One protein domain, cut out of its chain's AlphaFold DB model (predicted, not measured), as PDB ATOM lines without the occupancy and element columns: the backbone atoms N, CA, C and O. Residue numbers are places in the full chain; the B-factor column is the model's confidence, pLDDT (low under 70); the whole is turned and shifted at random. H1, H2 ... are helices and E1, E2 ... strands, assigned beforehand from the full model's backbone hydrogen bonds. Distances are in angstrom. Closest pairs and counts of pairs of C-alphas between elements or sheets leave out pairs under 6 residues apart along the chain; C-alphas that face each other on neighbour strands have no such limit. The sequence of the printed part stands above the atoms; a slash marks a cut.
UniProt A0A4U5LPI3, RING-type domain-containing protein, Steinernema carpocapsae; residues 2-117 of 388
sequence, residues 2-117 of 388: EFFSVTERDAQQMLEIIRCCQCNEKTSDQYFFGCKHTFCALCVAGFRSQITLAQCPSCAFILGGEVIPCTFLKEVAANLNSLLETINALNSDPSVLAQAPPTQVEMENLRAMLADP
ATOM      1  N   GLU A   2      13.825  29.919  30.852       72.75
ATOM      2  CA  GLU A   2      14.746  28.849  30.419       72.75
ATOM      3  C   GLU A   2      15.988  28.674  31.311       72.75
ATOM      4  O   GLU A   2      16.500  27.565  31.427       72.75
ATOM      5  N   PHE A   3      16.440  29.727  31.999       72.44
ATOM      6  CA  PHE A   3      17.670  29.679  32.796       72.44
ATOM      7  C   PHE A   3      17.630  28.620  33.913       72.44
ATOM      8  O   PHE A   3      18.549  27.814  34.024       72.44
ATOM      9  N   PHE A   4      16.538  28.556  34.685       83.88
ATOM     10  CA  PHE A   4      16.400  27.561  35.756       83.88
ATOM     11  C   PHE A   4      16.337  26.132  35.217       83.88
ATOM     12  O   PHE A   4      16.885  25.230  35.838       83.88
ATOM     13  N   SER A   5      15.754  25.936  34.030       87.06
ATOM     14  CA  SER A   5      15.643  24.608  33.419       87.06
ATOM     15  C   SER A   5      16.996  24.016  33.009       87.06
ATOM     16  O   SER A   5      17.164  22.799  33.036       87.06
ATOM     17  N   VAL A   6      17.969  24.865  32.648       89.69
ATOM     18  CA  VAL A   6      19.334  24.420  32.331       89.69
ATOM     19  C   VAL A   6      20.057  24.025  33.615       89.69
ATOM     20  O   VAL A   6      20.522  22.897  33.724       89.69
ATOM     21  N   THR A   7      20.062  24.899  34.627       90.81
ATOM     22  CA  THR A   7      20.724  24.616  35.913       90.81
ATOM     23  C   THR A   7      20.136  23.395  36.622       90.81
ATOM     24  O   THR A   7      20.881  22.599  37.186       90.81
ATOM     25  N   GLU A   8      18.815  23.220  36.582       93.62
ATOM     26  CA  GLU A   8      18.146  22.050  37.151       93.62
ATOM     27  C   GLU A   8      18.591  20.758  36.456       93.62
ATOM     28  O   GLU A   8      18.962  19.790  37.124       93.62
ATOM     29  N   ARG A   9      18.616  20.756  35.117       94.88
ATOM     30  CA  ARG A   9      19.064  19.609  34.319       94.88
ATOM     31  C   ARG A   9      20.521  19.263  34.612       94.88
ATOM     32  O   ARG A   9      20.826  18.092  34.818       94.88
ATOM     33  N   ASP A  10      21.394  20.262  34.671       93.81
ATOM     34  CA  ASP A  10      22.820  20.061  34.932       93.81
ATOM     35  C   ASP A  10      23.048  19.508  36.347       93.81
ATOM     36  O   ASP A  10      23.798  18.548  36.533       93.81
ATOM     37  N   ALA A  11      22.345  20.044  37.351       94.38
ATOM     38  CA  ALA A  11      22.420  19.545  38.723       94.38
ATOM     39  C   ALA A  11      21.902  18.103  38.841       94.38
ATOM     40  O   ALA A  11      22.519  17.278  39.523       94.38
ATOM     41  N   GLN A  12      20.810  17.770  38.146       94.31
ATOM     42  CA  GLN A  12      20.309  16.398  38.062       94.31
ATOM     43  C   GLN A  12      21.345  15.477  37.415       94.31
ATOM     44  O   GLN A  12      21.672  14.455  38.012       94.31
ATOM     45  N   GLN A  13      21.917  15.852  36.266       94.19
ATOM     46  CA  GLN A  13      22.953  15.071  35.582       94.19
ATOM     47  C   GLN A  13      24.180  14.835  36.469       94.19
ATOM     48  O   GLN A  13      24.660  13.707  36.563       94.19
ATOM     49  N   MET A  14      24.657  15.855  37.188       92.62
ATOM     50  CA  MET A  14      25.766  15.693  38.134       92.62
ATOM     51  C   MET A  14      25.421  14.712  39.260       92.62
ATOM     52  O   MET A  14      26.229  13.843  39.586       92.62
ATOM     53  N   LEU A  15      24.209  14.779  39.818       92.50
ATOM     54  CA  LEU A  15      23.738  13.799  40.804       92.50
ATOM     55  C   LEU A  15      23.596  12.388  40.222       92.50
ATOM     56  O   LEU A  15      23.717  11.409  40.956       92.50
ATOM     57  N   GLU A  16      23.338  12.248  38.921       90.56
ATOM     58  CA  GLU A  16      23.306  10.937  38.272       90.56
ATOM     59  C   GLU A  16      24.683  10.300  38.128       90.56
ATOM     60  O   GLU A  16      24.764   9.072  38.122       90.56
ATOM     61  N   ILE A  17      25.744  11.102  38.066       90.38
ATOM     62  CA  ILE A  17      27.128  10.614  38.056       90.38
ATOM     63  C   ILE A  17      27.525  10.099  39.448       90.38
ATOM     64  O   ILE A  17      28.282   9.135  39.560       90.38
ATOM     65  N   ILE A  18      26.981  10.688  40.521       91.19
ATOM     66  CA  ILE A  18      27.251  10.285  41.909       91.19
ATOM     67  C   ILE A  18      26.366   9.084  42.285       91.19
ATOM     68  O   ILE A  18      25.418   9.176  43.067       91.19
ATOM     69  N   ARG A  19      26.688   7.912  41.736       92.62
ATOM     70  CA  ARG A  19      26.001   6.638  42.014       92.62
ATOM     71  C   ARG A  19      26.995   5.552  42.386       92.62
ATOM     72  O   ARG A  19      28.141   5.574  41.955       92.62
ATOM     73  N   CYS A  20      26.551   4.594  43.191       94.06
ATOM     74  CA  CYS A  20      27.373   3.430  43.481       94.06
ATOM     75  C   CYS A  20      27.549   2.581  42.219       94.06
ATOM     76  O   CYS A  20      26.563   2.160  41.622       94.06
ATOM     77  N   CYS A  21      28.790   2.238  41.877       93.56
ATOM     78  CA  CYS A  21      29.089   1.436  40.695       93.56
ATOM     79  C   CYS A  21      28.501   0.013  40.719       93.56
ATOM     80  O   CYS A  21      28.370  -0.599  39.664       93.56
ATOM     81  N   GLN A  22      28.168  -0.515  41.901       93.62
ATOM     82  CA  GLN A  22      27.652  -1.875  42.065       93.62
ATOM     83  C   GLN A  22      26.119  -1.929  42.062       93.62
ATOM     84  O   GLN A  22      25.537  -2.704  41.310       93.62
ATOM     85  N   CYS A  23      25.454  -1.146  42.919       94.94
ATOM     86  CA  CYS A  23      23.992  -1.183  43.047       94.94
ATOM     87  C   CYS A  23      23.273  -0.097  42.232       94.94
ATOM     88  O   CYS A  23      22.048  -0.101  42.177       94.94
ATOM     89  N   ASN A  24      24.004   0.839  41.613       93.12
ATOM     90  CA  ASN A  24      23.468   2.016  40.915       93.12
ATOM     91  C   ASN A  24      22.558   2.921  41.770       93.12
ATOM     92  O   ASN A  24      21.900   3.822  41.236       93.12
ATOM     93  N   GLU A  25      22.542   2.730  43.092       93.75
ATOM     94  CA  GLU A  25      21.798   3.581  44.013       93.75
ATOM     95  C   GLU A  25      22.500   4.929  44.200       93.75
ATOM     96  O   GLU A  25      23.735   5.033  44.243       93.75
ATOM     97  N   LYS A  26      21.683   5.977  44.333       88.88
ATOM     98  CA  LYS A  26      22.129   7.318  44.708       88.88
ATOM     99  C   LYS A  26      22.376   7.323  46.209       88.88
ATOM    100  O   LYS A  26      21.436   7.373  46.996       88.88
ATOM    101  N   THR A  27      23.638   7.254  46.608       84.50
ATOM    102  CA  THR A  27      24.019   7.277  48.022       84.50
ATOM    103  C   THR A  27      24.930   8.460  48.295       84.50
ATOM    104  O   THR A  27      25.891   8.670  47.557       84.50
ATOM    105  N   SER A  28      24.662   9.191  49.377       79.06
ATOM    106  CA  SER A  28      25.511  10.290  49.846       79.06
ATOM    107  C   SER A  28      26.843   9.802  50.419       79.06
ATOM    108  O   SER A  28      27.832  10.524  50.370       79.06
ATOM    109  N   ASP A  29      26.886   8.576  50.941       87.25
ATOM    110  CA  ASP A  29      28.078   7.998  51.563       87.25
ATOM    111  C   ASP A  29      28.819   7.108  50.561       87.25
ATOM    112  O   ASP A  29      28.651   5.884  50.531       87.25
ATOM    113  N   GLN A  30      29.608   7.755  49.698       89.88
ATOM    114  CA  GLN A  30      30.431   7.076  48.701       89.88
ATOM    115  C   GLN A  30      31.869   6.912  49.178       89.88
ATOM    116  O   GLN A  30      32.434   7.768  49.857       89.88
ATOM    117  N   TYR A  31      32.465   5.795  48.794       91.12
ATOM    118  CA  TYR A  31      33.796   5.381  49.198       91.12
ATOM    119  C   TYR A  31      34.670   5.189  47.972       91.12
ATOM    120  O   TYR A  31      34.222   4.632  46.963       91.12
ATOM    121  N   PHE A  32      35.924   5.618  48.094       87.62
ATOM    122  CA  PHE A  32      36.935   5.404  47.075       87.62
ATOM    123  C   PHE A  32      37.876   4.274  47.457       87.62
ATOM    124  O   PHE A  32      38.308   4.104  48.596       87.62
ATOM    125  N   PHE A  33      38.229   3.537  46.420       84.00
ATOM    126  CA  PHE A  33      39.077   2.360  46.457       84.00
ATOM    127  C   PHE A  33      40.483   2.637  45.888       84.00
ATOM    128  O   PHE A  33      41.206   1.720  45.518       84.00
ATOM    129  N   GLY A  34      40.861   3.913  45.753       83.31
ATOM    130  CA  GLY A  34      42.102   4.334  45.086       83.31
ATOM    131  C   GLY A  34      42.033   4.322  43.553       83.31
ATOM    132  O   GLY A  34      42.988   4.718  42.893       83.31
ATOM    133  N   CYS A  35      40.896   3.922  42.977       89.69
ATOM    134  CA  CYS A  35      40.582   4.057  41.554       89.69
ATOM    135  C   CYS A  35      39.429   5.057  41.339       89.69
ATOM    136  O   CYS A  35      38.900   5.614  42.297       89.69
ATOM    137  N   LYS A  36      39.022   5.274  40.080       89.56
ATOM    138  CA  LYS A  36      37.954   6.225  39.708       89.56
ATOM    139  C   LYS A  36      36.531   5.764  40.065       89.56
ATOM    140  O   LYS A  36      35.593   6.528  39.883       89.56
ATOM    141  N   HIS A  37      36.365   4.529  40.535       91.44
ATOM    142  CA  HIS A  37      35.057   3.953  40.845       91.44
ATOM    143  C   HIS A  37      34.654   4.228  42.289       91.44
ATOM    144  O   HIS A  37      35.485   4.154  43.201       91.44
ATOM    145  N   THR A  38      33.367   4.485  42.486       92.69
ATOM    146  CA  THR A  38      32.784   4.804  43.783       92.69
ATOM    147  C   THR A  38      31.758   3.763  44.205       92.69
ATOM    148  O   THR A  38      31.004   3.213  43.400       92.69
ATOM    149  N   PHE A  39      31.712   3.477  45.503       93.56
ATOM    150  CA  PHE A  39      30.821   2.459  46.055       93.56
ATOM    151  C   PHE A  39      30.117   2.971  47.304       93.56
ATOM    152  O   PHE A  39      30.701   3.732  48.071       93.56
ATOM    153  N   CYS A  40      28.872   2.552  47.528       94.69
ATOM    154  CA  CYS A  40      28.187   2.840  48.781       94.69
ATOM    155  C   CYS A  40      28.761   1.985  49.919       94.69
ATOM    156  O   CYS A  40      29.317   0.906  49.682       94.69
ATOM    157  N   ALA A  41      28.572   2.437  51.162       92.19
ATOM    158  CA  ALA A  41      29.036   1.736  52.364       92.19
ATOM    159  C   ALA A  41      28.653   0.242  52.387       92.19
ATOM    160  O   ALA A  41      29.470  -0.608  52.739       92.19
ATOM    161  N   LEU A  42      27.420  -0.080  51.974       93.44
ATOM    162  CA  LEU A  42      26.889  -1.445  51.981       93.44
ATOM    163  C   LEU A  42      27.614  -2.348  50.978       93.44
ATOM    164  O   LEU A  42      28.017  -3.456  51.327       93.44
ATOM    165  N   CYS A  43      27.841  -1.860  49.754       93.00
ATOM    166  CA  CYS A  43      28.573  -2.616  48.738       93.00
ATOM    167  C   CYS A  43      30.031  -2.833  49.157       93.00
ATOM    168  O   CYS A  43      30.542  -3.944  49.048       93.00
ATOM    169  N   VAL A  44      30.681  -1.805  49.720       91.25
ATOM    170  CA  VAL A  44      32.037  -1.927  50.277       91.25
ATOM    171  C   VAL A  44      32.105  -3.011  51.352       91.25
ATOM    172  O   VAL A  44      33.003  -3.853  51.315       91.25
ATOM    173  N   ALA A  45      31.171  -3.001  52.307       90.25
ATOM    174  CA  ALA A  45      31.115  -4.000  53.372       90.25
ATOM    175  C   ALA A  45      30.936  -5.419  52.806       90.25
ATOM    176  O   ALA A  45      31.628  -6.343  53.240       90.25
ATOM    177  N   GLY A  46      30.089  -5.569  51.782       89.81
ATOM    178  CA  GLY A  46      29.908  -6.818  51.043       89.81
ATOM    179  C   GLY A  46      31.219  -7.347  50.457       89.81
ATOM    180  O   GLY A  46      31.611  -8.473  50.763       89.81
ATOM    181  N   PHE A  47      31.957  -6.527  49.703       86.62
ATOM    182  CA  PHE A  47      33.219  -6.950  49.077       86.62
ATOM    183  C   PHE A  47      34.287  -7.346  50.094       86.62
ATOM    184  O   PHE A  47      34.968  -8.358  49.920       86.62
ATOM    185  N   ARG A  48      34.415  -6.580  51.184       84.25
ATOM    186  CA  ARG A  48      35.399  -6.873  52.236       84.25
ATOM    187  C   ARG A  48      35.109  -8.182  52.964       84.25
ATOM    188  O   ARG A  48      36.040  -8.796  53.469       84.25
ATOM    189  N   SER A  49      33.845  -8.603  53.022       84.25
ATOM    190  CA  SER A  49      33.465  -9.861  53.671       84.25
ATOM    191  C   SER A  49      33.760 -11.106  52.826       84.25
ATOM    192  O   SER A  49      33.911 -12.189  53.386       84.25
ATOM    193  N   GLN A  50      33.852 -10.966  51.499       79.69
ATOM    194  CA  GLN A  50      33.901 -12.104  50.574       79.69
ATOM    195  C   GLN A  50      35.303 -12.427  50.046       79.69
ATOM    196  O   GLN A  50      35.550 -13.568  49.664       79.69
ATOM    197  N   ILE A  51      36.222 -11.456  50.000       71.25
ATOM    198  CA  ILE A  51      37.489 -11.611  49.273       71.25
ATOM    199  C   ILE A  51      38.680 -11.366  50.203       71.25
ATOM    200  O   ILE A  51      38.771 -10.335  50.865       71.25
ATOM    201  N   THR A  52      39.632 -12.303  50.211       72.06
ATOM    202  CA  THR A  52      40.901 -12.200  50.960       72.06
ATOM    203  C   THR A  52      41.792 -11.058  50.466       72.06
ATOM    204  O   THR A  52      42.598 -10.528  51.227       72.06
ATOM    205  N   LEU A  53      41.628 -10.659  49.204       76.00
ATOM    206  CA  LEU A  53      42.311  -9.545  48.564       76.00
ATOM    207  C   LEU A  53      41.260  -8.655  47.904       76.00
ATOM    208  O   LEU A  53      40.778  -8.952  46.814       76.00
ATOM    209  N   ALA A  54      40.845  -7.595  48.591       78.00
ATOM    210  CA  ALA A  54      39.782  -6.742  48.087       78.00
ATOM    211  C   ALA A  54      40.246  -6.087  46.767       78.00
ATOM    212  O   ALA A  54      41.321  -5.490  46.703       78.00
ATOM    213  N   GLN A  55      39.472  -6.254  45.695       88.12
ATOM    214  CA  GLN A  55      39.714  -5.648  44.385       88.12
ATOM    215  C   GLN A  55      38.487  -4.834  43.995       88.12
ATOM    216  O   GLN A  55      37.360  -5.191  44.341       88.12
ATOM    217  N   CYS A  56      38.693  -3.739  43.269       89.50
ATOM    218  CA  CYS A  56      37.585  -3.005  42.682       89.50
ATOM    219  C   CYS A  56      36.850  -3.912  41.676       89.50
ATOM    220  O   CYS A  56      37.480  -4.343  40.710       89.50
ATOM    221  N   PRO A  57      35.541  -4.170  41.833       89.00
ATOM    222  CA  PRO A  57      34.799  -5.056  40.931       89.00
ATOM    223  C   PRO A  57      34.718  -4.515  39.495       89.00
ATOM    224  O   PRO A  57      34.593  -5.292  38.557       89.00
ATOM    225  N   SER A  58      34.833  -3.196  39.303       90.75
ATOM    226  CA  SER A  58      34.719  -2.574  37.978       90.75
ATOM    227  C   SER A  58      36.013  -2.616  37.160       90.75
ATOM    228  O   SER A  58      35.958  -2.669  35.937       90.75
ATOM    229  N   CYS A  59      37.186  -2.553  37.800       92.44
ATOM    230  CA  CYS A  59      38.473  -2.483  37.089       92.44
ATOM    231  C   CYS A  59      39.567  -3.410  37.623       92.44
ATOM    232  O   CYS A  59      40.722  -3.263  37.230       92.44
ATOM    233  N   ALA A  60      39.233  -4.316  38.543       90.88
ATOM    234  CA  ALA A  60      40.161  -5.235  39.204       90.88
ATOM    235  C   ALA A  60      41.363  -4.556  39.899       90.88
ATOM    236  O   ALA A  60      42.368  -5.197  40.198       90.88
ATOM    237  N   PHE A  61      41.281  -3.248  40.183       88.88
ATOM    238  CA  PHE A  61      42.336  -2.534  40.900       88.88
ATOM    239  C   PHE A  61      42.458  -3.076  42.329       88.88
ATOM    240  O   PHE A  61      41.468  -3.113  43.063       88.88
ATOM    241  N   ILE A  62      43.664  -3.496  42.715       84.94
ATOM    242  CA  ILE A  62      43.935  -4.096  44.023       84.94
ATOM    243  C   ILE A  62      43.860  -3.025  45.113       84.94
ATOM    244  O   ILE A  62      44.555  -2.010  45.061       84.94
ATOM    245  N   LEU A  63      43.041  -3.278  46.132       80.88
ATOM    246  CA  LEU A  63      42.844  -2.379  47.263       80.88
ATOM    247  C   LEU A  63      43.958  -2.597  48.283       80.88
ATOM    248  O   LEU A  63      43.862  -3.423  49.186       80.88
ATOM    249  N   GLY A  64      45.046  -1.850  48.120       72.19
ATOM    250  CA  GLY A  64      46.186  -1.859  49.035       72.19
ATOM    251  C   GLY A  64      46.001  -0.957  50.258       72.19
ATOM    252  O   GLY A  64      46.908  -0.185  50.556       72.19
ATOM    253  N   GLY A  65      44.849  -0.980  50.940       78.62
ATOM    254  CA  GLY A  65      44.646  -0.120  52.112       78.62
ATOM    255  C   GLY A  65      43.235  -0.081  52.692       78.62
ATOM    256  O   GLY A  65      42.336  -0.818  52.283       78.62
ATOM    257  N   GLU A  66      43.057   0.796  53.681       83.00
ATOM    258  CA  GLU A  66      41.744   1.118  54.236       83.00
ATOM    259  C   GLU A  66      40.889   1.865  53.213       83.00
ATOM    260  O   GLU A  66      41.375   2.661  52.411       83.00
ATOM    261  N   VAL A  67      39.587   1.597  53.244       84.25
ATOM    262  CA  VAL A  67      38.635   2.261  52.361       84.25
ATOM    263  C   VAL A  67      38.391   3.669  52.884       84.25
ATOM    264  O   VAL A  67      37.928   3.833  54.012       84.25
ATOM    265  N   ILE A  68      38.678   4.675  52.061       86.56
ATOM    266  CA  ILE A  68      38.573   6.074  52.470       86.56
ATOM    267  C   ILE A  68      37.168   6.585  52.109       86.56
ATOM    268  O   ILE A  68      36.784   6.528  50.932       86.56
ATOM    269  N   PRO A  69      36.378   7.074  53.084       90.25
ATOM    270  CA  PRO A  69      35.109   7.729  52.788       90.25
ATOM    271  C   PRO A  69      35.359   9.014  51.994       90.25
ATOM    272  O   PRO A  69      36.219   9.821  52.351       90.25
ATOM    273  N   CYS A  70      34.591   9.235  50.931       89.38
ATOM    274  CA  CYS A  70      34.656  10.475  50.175       89.38
ATOM    275  C   CYS A  70      33.706  11.520  50.759       89.38
ATOM    276  O   CYS A  70      32.548  11.634  50.353       89.38
ATOM    277  N   THR A  71      34.211  12.326  51.690       90.25
ATOM    278  CA  THR A  71      33.447  13.453  52.246       90.25
ATOM    279  C   THR A  71      33.114  14.503  51.187       90.25
ATOM    280  O   THR A  71      32.023  15.060  51.207       90.25
ATOM    281  N   PHE A  72      33.994  14.708  50.203       90.25
ATOM    282  CA  PHE A  72      33.763  15.662  49.118       90.25
ATOM    283  C   PHE A  72      32.522  15.323  48.282       90.25
ATOM    284  O   PHE A  72      31.665  16.178  48.090       90.25
ATOM    285  N   LEU A  73      32.369  14.074  47.824       89.75
ATOM    286  CA  LEU A  73      31.188  13.678  47.043       89.75
ATOM    287  C   LEU A  73      29.897  13.802  47.853       89.75
ATOM    288  O   LEU A  73      28.860  14.162  47.297       89.75
ATOM    289  N   LYS A  74      29.968  13.552  49.163       90.38
ATOM    290  CA  LYS A  74      28.845  13.761  50.079       90.38
ATOM    291  C   LYS A  74      28.426  15.230  50.131       90.38
ATOM    292  O   LYS A  74      27.240  15.528  50.014       90.38
ATOM    293  N   GLU A  75      29.386  16.139  50.282       92.38
ATOM    294  CA  GLU A  75      29.145  17.586  50.306       92.38
ATOM    295  C   GLU A  75      28.629  18.101  48.959       92.38
ATOM    296  O   GLU A  75      27.651  18.845  48.920       92.38
ATOM    297  N   VAL A  76      29.218  17.655  47.846       92.06
ATOM    298  CA  VAL A  76      28.752  17.997  46.492       92.06
ATOM    299  C   VAL A  76      27.312  17.533  46.289       92.06
ATOM    300  O   VAL A  76      26.474  18.327  45.865       92.06
ATOM    301  N   ALA A  77      26.986  16.288  46.643       91.56
ATOM    302  CA  ALA A  77      25.621  15.782  46.542       91.56
ATOM    303  C   ALA A  77      24.645  16.575  47.428       91.56
ATOM    304  O   ALA A  77      23.539  16.885  46.989       91.56
ATOM    305  N   ALA A  78      25.035  16.940  48.653       92.62
ATOM    306  CA  ALA A  78      24.207  17.763  49.537       92.62
ATOM    307  C   ALA A  78      23.952  19.164  48.953       92.62
ATOM    308  O   ALA A  78      22.810  19.625  48.930       92.62
ATOM    309  N   ASN A  79      24.988  19.808  48.414       94.44
ATOM    310  CA  ASN A  79      24.883  21.125  47.785       94.44
ATOM    311  C   ASN A  79      24.004  21.092  46.527       94.44
ATOM    312  O   ASN A  79      23.171  21.977  46.345       94.44
ATOM    313  N   LEU A  80      24.141  20.061  45.689       94.19
ATOM    314  CA  LEU A  80      23.312  19.883  44.493       94.19
ATOM    315  C   LEU A  80      21.840  19.636  44.846       94.19
ATOM    316  O   LEU A  80      20.961  20.222  44.220       94.19
ATOM    317  N   ASN A  81      21.553  18.826  45.869       94.12
ATOM    318  CA  ASN A  81      20.177  18.629  46.335       94.12
ATOM    319  C   ASN A  81      19.578  19.925  46.903       94.12
ATOM    320  O   ASN A  81      18.460  20.278  46.544       94.12
ATOM    321  N   SER A  82      20.340  20.680  47.700       95.88
ATOM    322  CA  SER A  82      19.915  21.991  48.220       95.88
ATOM    323  C   SER A  82      19.631  23.002  47.096       95.88
ATOM    324  O   SER A  82      18.641  23.741  47.133       95.88
ATOM    325  N   LEU A  83      20.454  22.996  46.042       94.56
ATOM    326  CA  LEU A  83      20.224  23.801  44.844       94.56
ATOM    327  C   LEU A  83      18.915  23.408  44.146       94.56
ATOM    328  O   LEU A  83      18.117  24.286  43.820       94.56
ATOM    329  N   LEU A  84      18.669  22.110  43.951       95.00
ATOM    330  CA  LEU A  84      17.430  21.614  43.342       95.00
ATOM    331  C   LEU A  84      16.195  21.956  44.180       95.00
ATOM    332  O   LEU A  84      15.191  22.399  43.629       95.00
ATOM    333  N   GLU A  85      16.264  21.812  45.503       95.62
ATOM    334  CA  GLU A  85      15.190  22.225  46.414       95.62
ATOM    335  C   GLU A  85      14.895  23.723  46.290       95.62
ATOM    336  O   GLU A  85      13.733  24.121  46.211       95.62
ATOM    337  N   THR A  86      15.937  24.550  46.196       94.50
ATOM    338  CA  THR A  86      15.796  26.000  46.019       94.50
ATOM    339  C   THR A  86      15.156  26.342  44.672       94.50
ATOM    340  O   THR A  86      14.238  27.160  44.623       94.50
ATOM    341  N   ILE A  87      15.590  25.701  43.582       92.69
ATOM    342  CA  ILE A  87      15.000  25.883  42.246       92.69
ATOM    343  C   ILE A  87      13.520  25.477  42.259       92.69
ATOM    344  O   ILE A  87      12.671  26.230  41.786       92.69
ATOM    345  N   ASN A  88      13.192  24.336  42.867       92.31
ATOM    346  CA  ASN A  88      11.816  23.858  42.984       92.31
ATOM    347  C   ASN A  88      10.942  24.802  43.816       92.31
ATOM    348  O   ASN A  88       9.813  25.095  43.423       92.31
ATOM    349  N   ALA A  89      11.466  25.330  44.924       91.44
ATOM    350  CA  ALA A  89      10.762  26.313  45.742       91.44
ATOM    351  C   ALA A  89      10.453  27.589  44.942       91.44
ATOM    352  O   ALA A  89       9.312  28.054  44.953       91.44
ATOM    353  N   LEU A  90      11.428  28.107  44.186       89.25
ATOM    354  CA  LEU A  90      11.247  29.279  43.321       89.25
ATOM    355  C   LEU A  90      10.242  29.024  42.190       89.25
ATOM    356  O   LEU A  90       9.435  29.899  41.892       89.25
ATOM    357  N   ASN A  91      10.251  27.827  41.600       87.69
ATOM    358  CA  ASN A  91       9.289  27.431  40.569       87.69
ATOM    359  C   ASN A  91       7.868  27.250  41.125       87.69
ATOM    360  O   ASN A  91       6.895  27.415  40.393       87.69
ATOM    361  N   SER A  92       7.737  26.911  42.409       91.19
ATOM    362  CA  SER A  92       6.438  26.712  43.058       91.19
ATOM    363  C   SER A  92       5.778  28.003  43.555       91.19
ATOM    364  O   SER A  92       4.568  27.999  43.788       91.19
ATOM    365  N   ASP A  93       6.525  29.105  43.709       90.75
ATOM    366  CA  ASP A  93       5.978  30.380  44.188       90.75
ATOM    367  C   ASP A  93       5.425  31.225  43.017       90.75
ATOM    368  O   ASP A  93       6.195  31.815  42.246       90.75
ATOM    369  N   PRO A  94       4.091  31.365  42.881       85.31
ATOM    370  CA  PRO A  94       3.486  32.166  41.817       85.31
ATOM    371  C   PRO A  94       3.875  33.647  41.901       85.31
ATOM    372  O   PRO A  94       3.837  34.352  40.895       85.31
ATOM    373  N   SER A  95       4.285  34.129  43.077       85.44
ATOM    374  CA  SER A  95       4.729  35.510  43.293       85.44
ATOM    375  C   SER A  95       6.081  35.785  42.638       85.44
ATOM    376  O   SER A  95       6.345  36.917  42.237       85.44
ATOM    377  N   VAL A  96       6.935  34.766  42.534       78.69
ATOM    378  CA  VAL A  96       8.235  34.841  41.852       78.69
ATOM    379  C   VAL A  96       8.028  34.776  40.342       78.69
ATOM    380  O   VAL A  96       8.629  35.552  39.606       78.69
ATOM    381  N   LEU A  97       7.105  33.928  39.882       74.25
ATOM    382  CA  LEU A  97       6.709  33.846  38.471       74.25
ATOM    383  C   LEU A  97       6.017  35.122  37.965       74.25
ATOM    384  O   LEU A  97       6.138  35.459  36.789       74.25
ATOM    385  N   ALA A  98       5.294  35.829  38.840       78.94
ATOM    386  CA  ALA A  98       4.611  37.081  38.518       78.94
ATOM    387  C   ALA A  98       5.530  38.314  38.539       78.94
ATOM    388  O   ALA A  98       5.130  39.378  38.057       78.94
ATOM    389  N   GLN A  99       6.740  38.211  39.098       74.06
ATOM    390  CA  GLN A  99       7.708  39.302  39.028       74.06
ATOM    391  C   GLN A  99       8.217  39.439  37.593       74.06
ATOM    392  O   GLN A  99       8.568  38.457  36.939       74.06
ATOM    393  N   ALA A 100       8.240  40.680  37.098       71.88
ATOM    394  CA  ALA A 100       8.858  40.981  35.818       71.88
ATOM    395  C   ALA A 100      10.302  40.443  35.825       71.88
ATOM    396  O   ALA A 100      10.965  40.531  36.863       71.88
ATOM    397  N   PRO A 101      10.784  39.869  34.707       73.56
ATOM    398  CA  PRO A 101      12.144  39.358  34.635       73.56
ATOM    399  C   PRO A 101      13.125  40.444  35.102       73.56
ATOM    400  O   PRO A 101      12.931  41.610  34.735       73.56
ATOM    401  N   PRO A 102      14.140  40.086  35.915       73.38
ATOM    402  CA  PRO A 102      15.088  41.054  36.440       73.38
ATOM    403  C   PRO A 102      15.684  41.841  35.282       73.38
ATOM    404  O   PRO A 102      16.036  41.290  34.233       73.38
ATOM    405  N   THR A 103      15.749  43.153  35.458       83.00
ATOM    406  CA  THR A 103      16.285  44.042  34.433       83.00
ATOM    407  C   THR A 103      17.754  43.704  34.181       83.00
ATOM    408  O   THR A 103      18.467  43.230  35.068       83.00
ATOM    409  N   GLN A 104      18.242  43.961  32.965       79.19
ATOM    410  CA  GLN A 104      19.644  43.701  32.606       79.19
ATOM    411  C   GLN A 104      20.626  44.354  33.599       79.19
ATOM    412  O   GLN A 104      21.634  43.752  33.957       79.19
ATOM    413  N   VAL A 105      20.273  45.538  34.112       85.44
ATOM    414  CA  VAL A 105      21.046  46.278  35.120       85.44
ATOM    415  C   VAL A 105      21.122  45.529  36.457       85.44
ATOM    416  O   VAL A 105      22.172  45.508  37.093       85.44
ATOM    417  N   GLU A 106      20.039  44.883  36.895       78.56
ATOM    418  CA  GLU A 106      20.034  44.080  38.127       78.56
ATOM    419  C   GLU A 106      20.887  42.818  37.980       78.56
ATOM    420  O   GLU A 106      21.654  42.486  38.884       78.56
ATOM    421  N   MET A 107      20.814  42.155  36.822       76.38
ATOM    422  CA  MET A 107      21.660  40.999  36.510       76.38
ATOM    423  C   MET A 107      23.147  41.371  36.483       76.38
ATOM    424  O   MET A 107      23.987  40.621  36.984       76.38
ATOM    425  N   GLU A 108      23.486  42.535  35.929       78.81
ATOM    426  CA  GLU A 108      24.862  43.027  35.859       78.81
ATOM    427  C   GLU A 108      25.390  43.456  37.235       78.81
ATOM    428  O   GLU A 108      26.513  43.102  37.591       78.81
ATOM    429  N   ASN A 109      24.555  44.086  38.068       79.50
ATOM    430  CA  ASN A 109      24.884  44.377  39.468       79.50
ATOM    431  C   ASN A 109      25.107  43.103  40.296       79.50
ATOM    432  O   ASN A 109      26.056  43.040  41.077       79.50
ATOM    433  N   LEU A 110      24.279  42.068  40.115       72.50
ATOM    434  CA  LEU A 110      24.469  40.772  40.777       72.50
ATOM    435  C   LEU A 110      25.766  40.095  40.330       72.50
ATOM    436  O   LEU A 110      26.512  39.576  41.161       72.50
ATOM    437  N   ARG A 111      26.073  40.133  39.028       77.12
ATOM    438  CA  ARG A 111      27.327  39.594  38.490       77.12
ATOM    439  C   ARG A 111      28.537  40.370  39.020       77.12
ATOM    440  O   ARG A 111      29.513  39.740  39.413       77.12
ATOM    441  N   ALA A 112      28.457  41.697  39.106       80.00
ATOM    442  CA  ALA A 112      29.503  42.538  39.688       80.00
ATOM    443  C   ALA A 112      29.704  42.263  41.189       80.00
ATOM    444  O   ALA A 112      30.840  42.172  41.643       80.00
ATOM    445  N   MET A 113      28.621  42.050  41.946       72.62
ATOM    446  CA  MET A 113      28.694  41.644  43.356       72.62
ATOM    447  C   MET A 113      29.333  40.265  43.544       72.62
ATOM    448  O   MET A 113      30.080  40.061  44.497       72.62
ATOM    449  N   LEU A 114      29.043  39.309  42.658       71.56
ATOM    450  CA  LEU A 114      29.652  37.975  42.694       71.56
ATOM    451  C   LEU A 114      31.117  37.979  42.237       71.56
ATOM    452  O   LEU A 114      31.866  37.086  42.626       71.56
ATOM    453  N   ALA A 115      31.508  38.961  41.424       72.44
ATOM    454  CA  ALA A 115      32.857  39.115  40.897       72.44
ATOM    455  C   ALA A 115      33.806  39.890  41.826       72.44
ATOM    456  O   ALA A 115      34.998  39.916  41.533       72.44
ATOM    457  N   ASP A 116      33.326  40.523  42.908       65.25
ATOM    458  CA  ASP A 116      34.183  41.320  43.798       65.25
ATOM    459  C   ASP A 116      35.176  40.398  44.549       65.25
ATOM    460  O   ASP A 116      34.773  39.617  45.416       65.25
ATOM    461  N   PRO A 117      36.490  40.459  44.246       55.62
ATOM    462  CA  PRO A 117      37.490  39.481  44.693       55.62
ATOM    463  C   PRO A 117      37.890  39.624  46.172       55.62
ATOM    464  O   PRO A 117      38.886  39.052  46.617       55.62
TER     465      PRO A 117
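This is residues 2 to 117 of the 388 residues of the protein "RING-type domain-containing protein" of Steinernema carpocapsae (UniProt A0A4U5LPI3). Two helices, H1 and the long H3, lie side by side and run opposite ways; at one end of this pair is a small head made of the strand hairpin E1 and E2, helix H2 and loops. At the other end an arm, residues 92 to 117 with H4 and H5, sticks out free of the rest. The printed part has 116 residues with five named helices and two named strands, in the order H1, E1, E2, H2, H3, H4, H5; the sheet, E1 - E2, is antiparallel and the class is mostly helix. The whole is only just extended, close to loose, with a radius of gyration of the C-alphas of 20.2 A, and its flat outline spans 64 by 34 by 18 A.

E1, residues 30 to 32, and E2, residues 38 to 40, form an antiparallel hairpin with directions at 135 degrees; N 31 and O 39 are 2.8 A apart and N 39 and O 31 3.1 A, both within hydrogen-bond range. Residues 31 to 32 of E1 also pair antiparallel with residues 68 to 69. The closest C-alphas of E1 and H2, residues 41 to 50, are those of Gln 30 and Ala 41, 6.6 A apart. The closest C-alphas of E1 and H3, residues 71 to 92, are those of Gln 30 and Leu 73, 6.8 A apart. H2 and H3 are apart. H3 touches H1, residues 2 to 17, with its residues 77 to 87 alone, at a shallow tilt of 31 degrees, opposite ways; the closest C-alphas are those of Ala 11 and Leu 80, 5.8 A apart. H4, residues 94 to 97, is close to H3 but not clearly touching, its Val 96 having its C-alpha 6.5 A from that of Leu 90. H5, residues 104 to 115, is apart from H3 and from H4. Every O i to N i+4 pair is within hydrogen-bond range in H1, H2, H3 and H5, and H4 is too short for such a pair.

H3 is 31.5 A long from first to last C-alpha, H1 23.3 A, H5 16.3 A and H2 14.8 A; H4 is 4.9 A, E1 6.9 A and E2 7.1 A. H1 begins at C-alpha 2 (14.746, 28.849, 30.419), H3 begins at C-alpha 71 (33.447, 13.453, 52.246), and H5 ends at C-alpha 115 (32.857, 39.115, 40.897).

The two farthest C-alphas, those of Thr 52 and Ala 100, are 63.9 A apart. The printed part has no cut; the links H1 to E1 and H2 to H3 are long, with 12 and 20 residues. The mean pLDDT of the printed part is 86.3, and residues 116 to 117 are under 70.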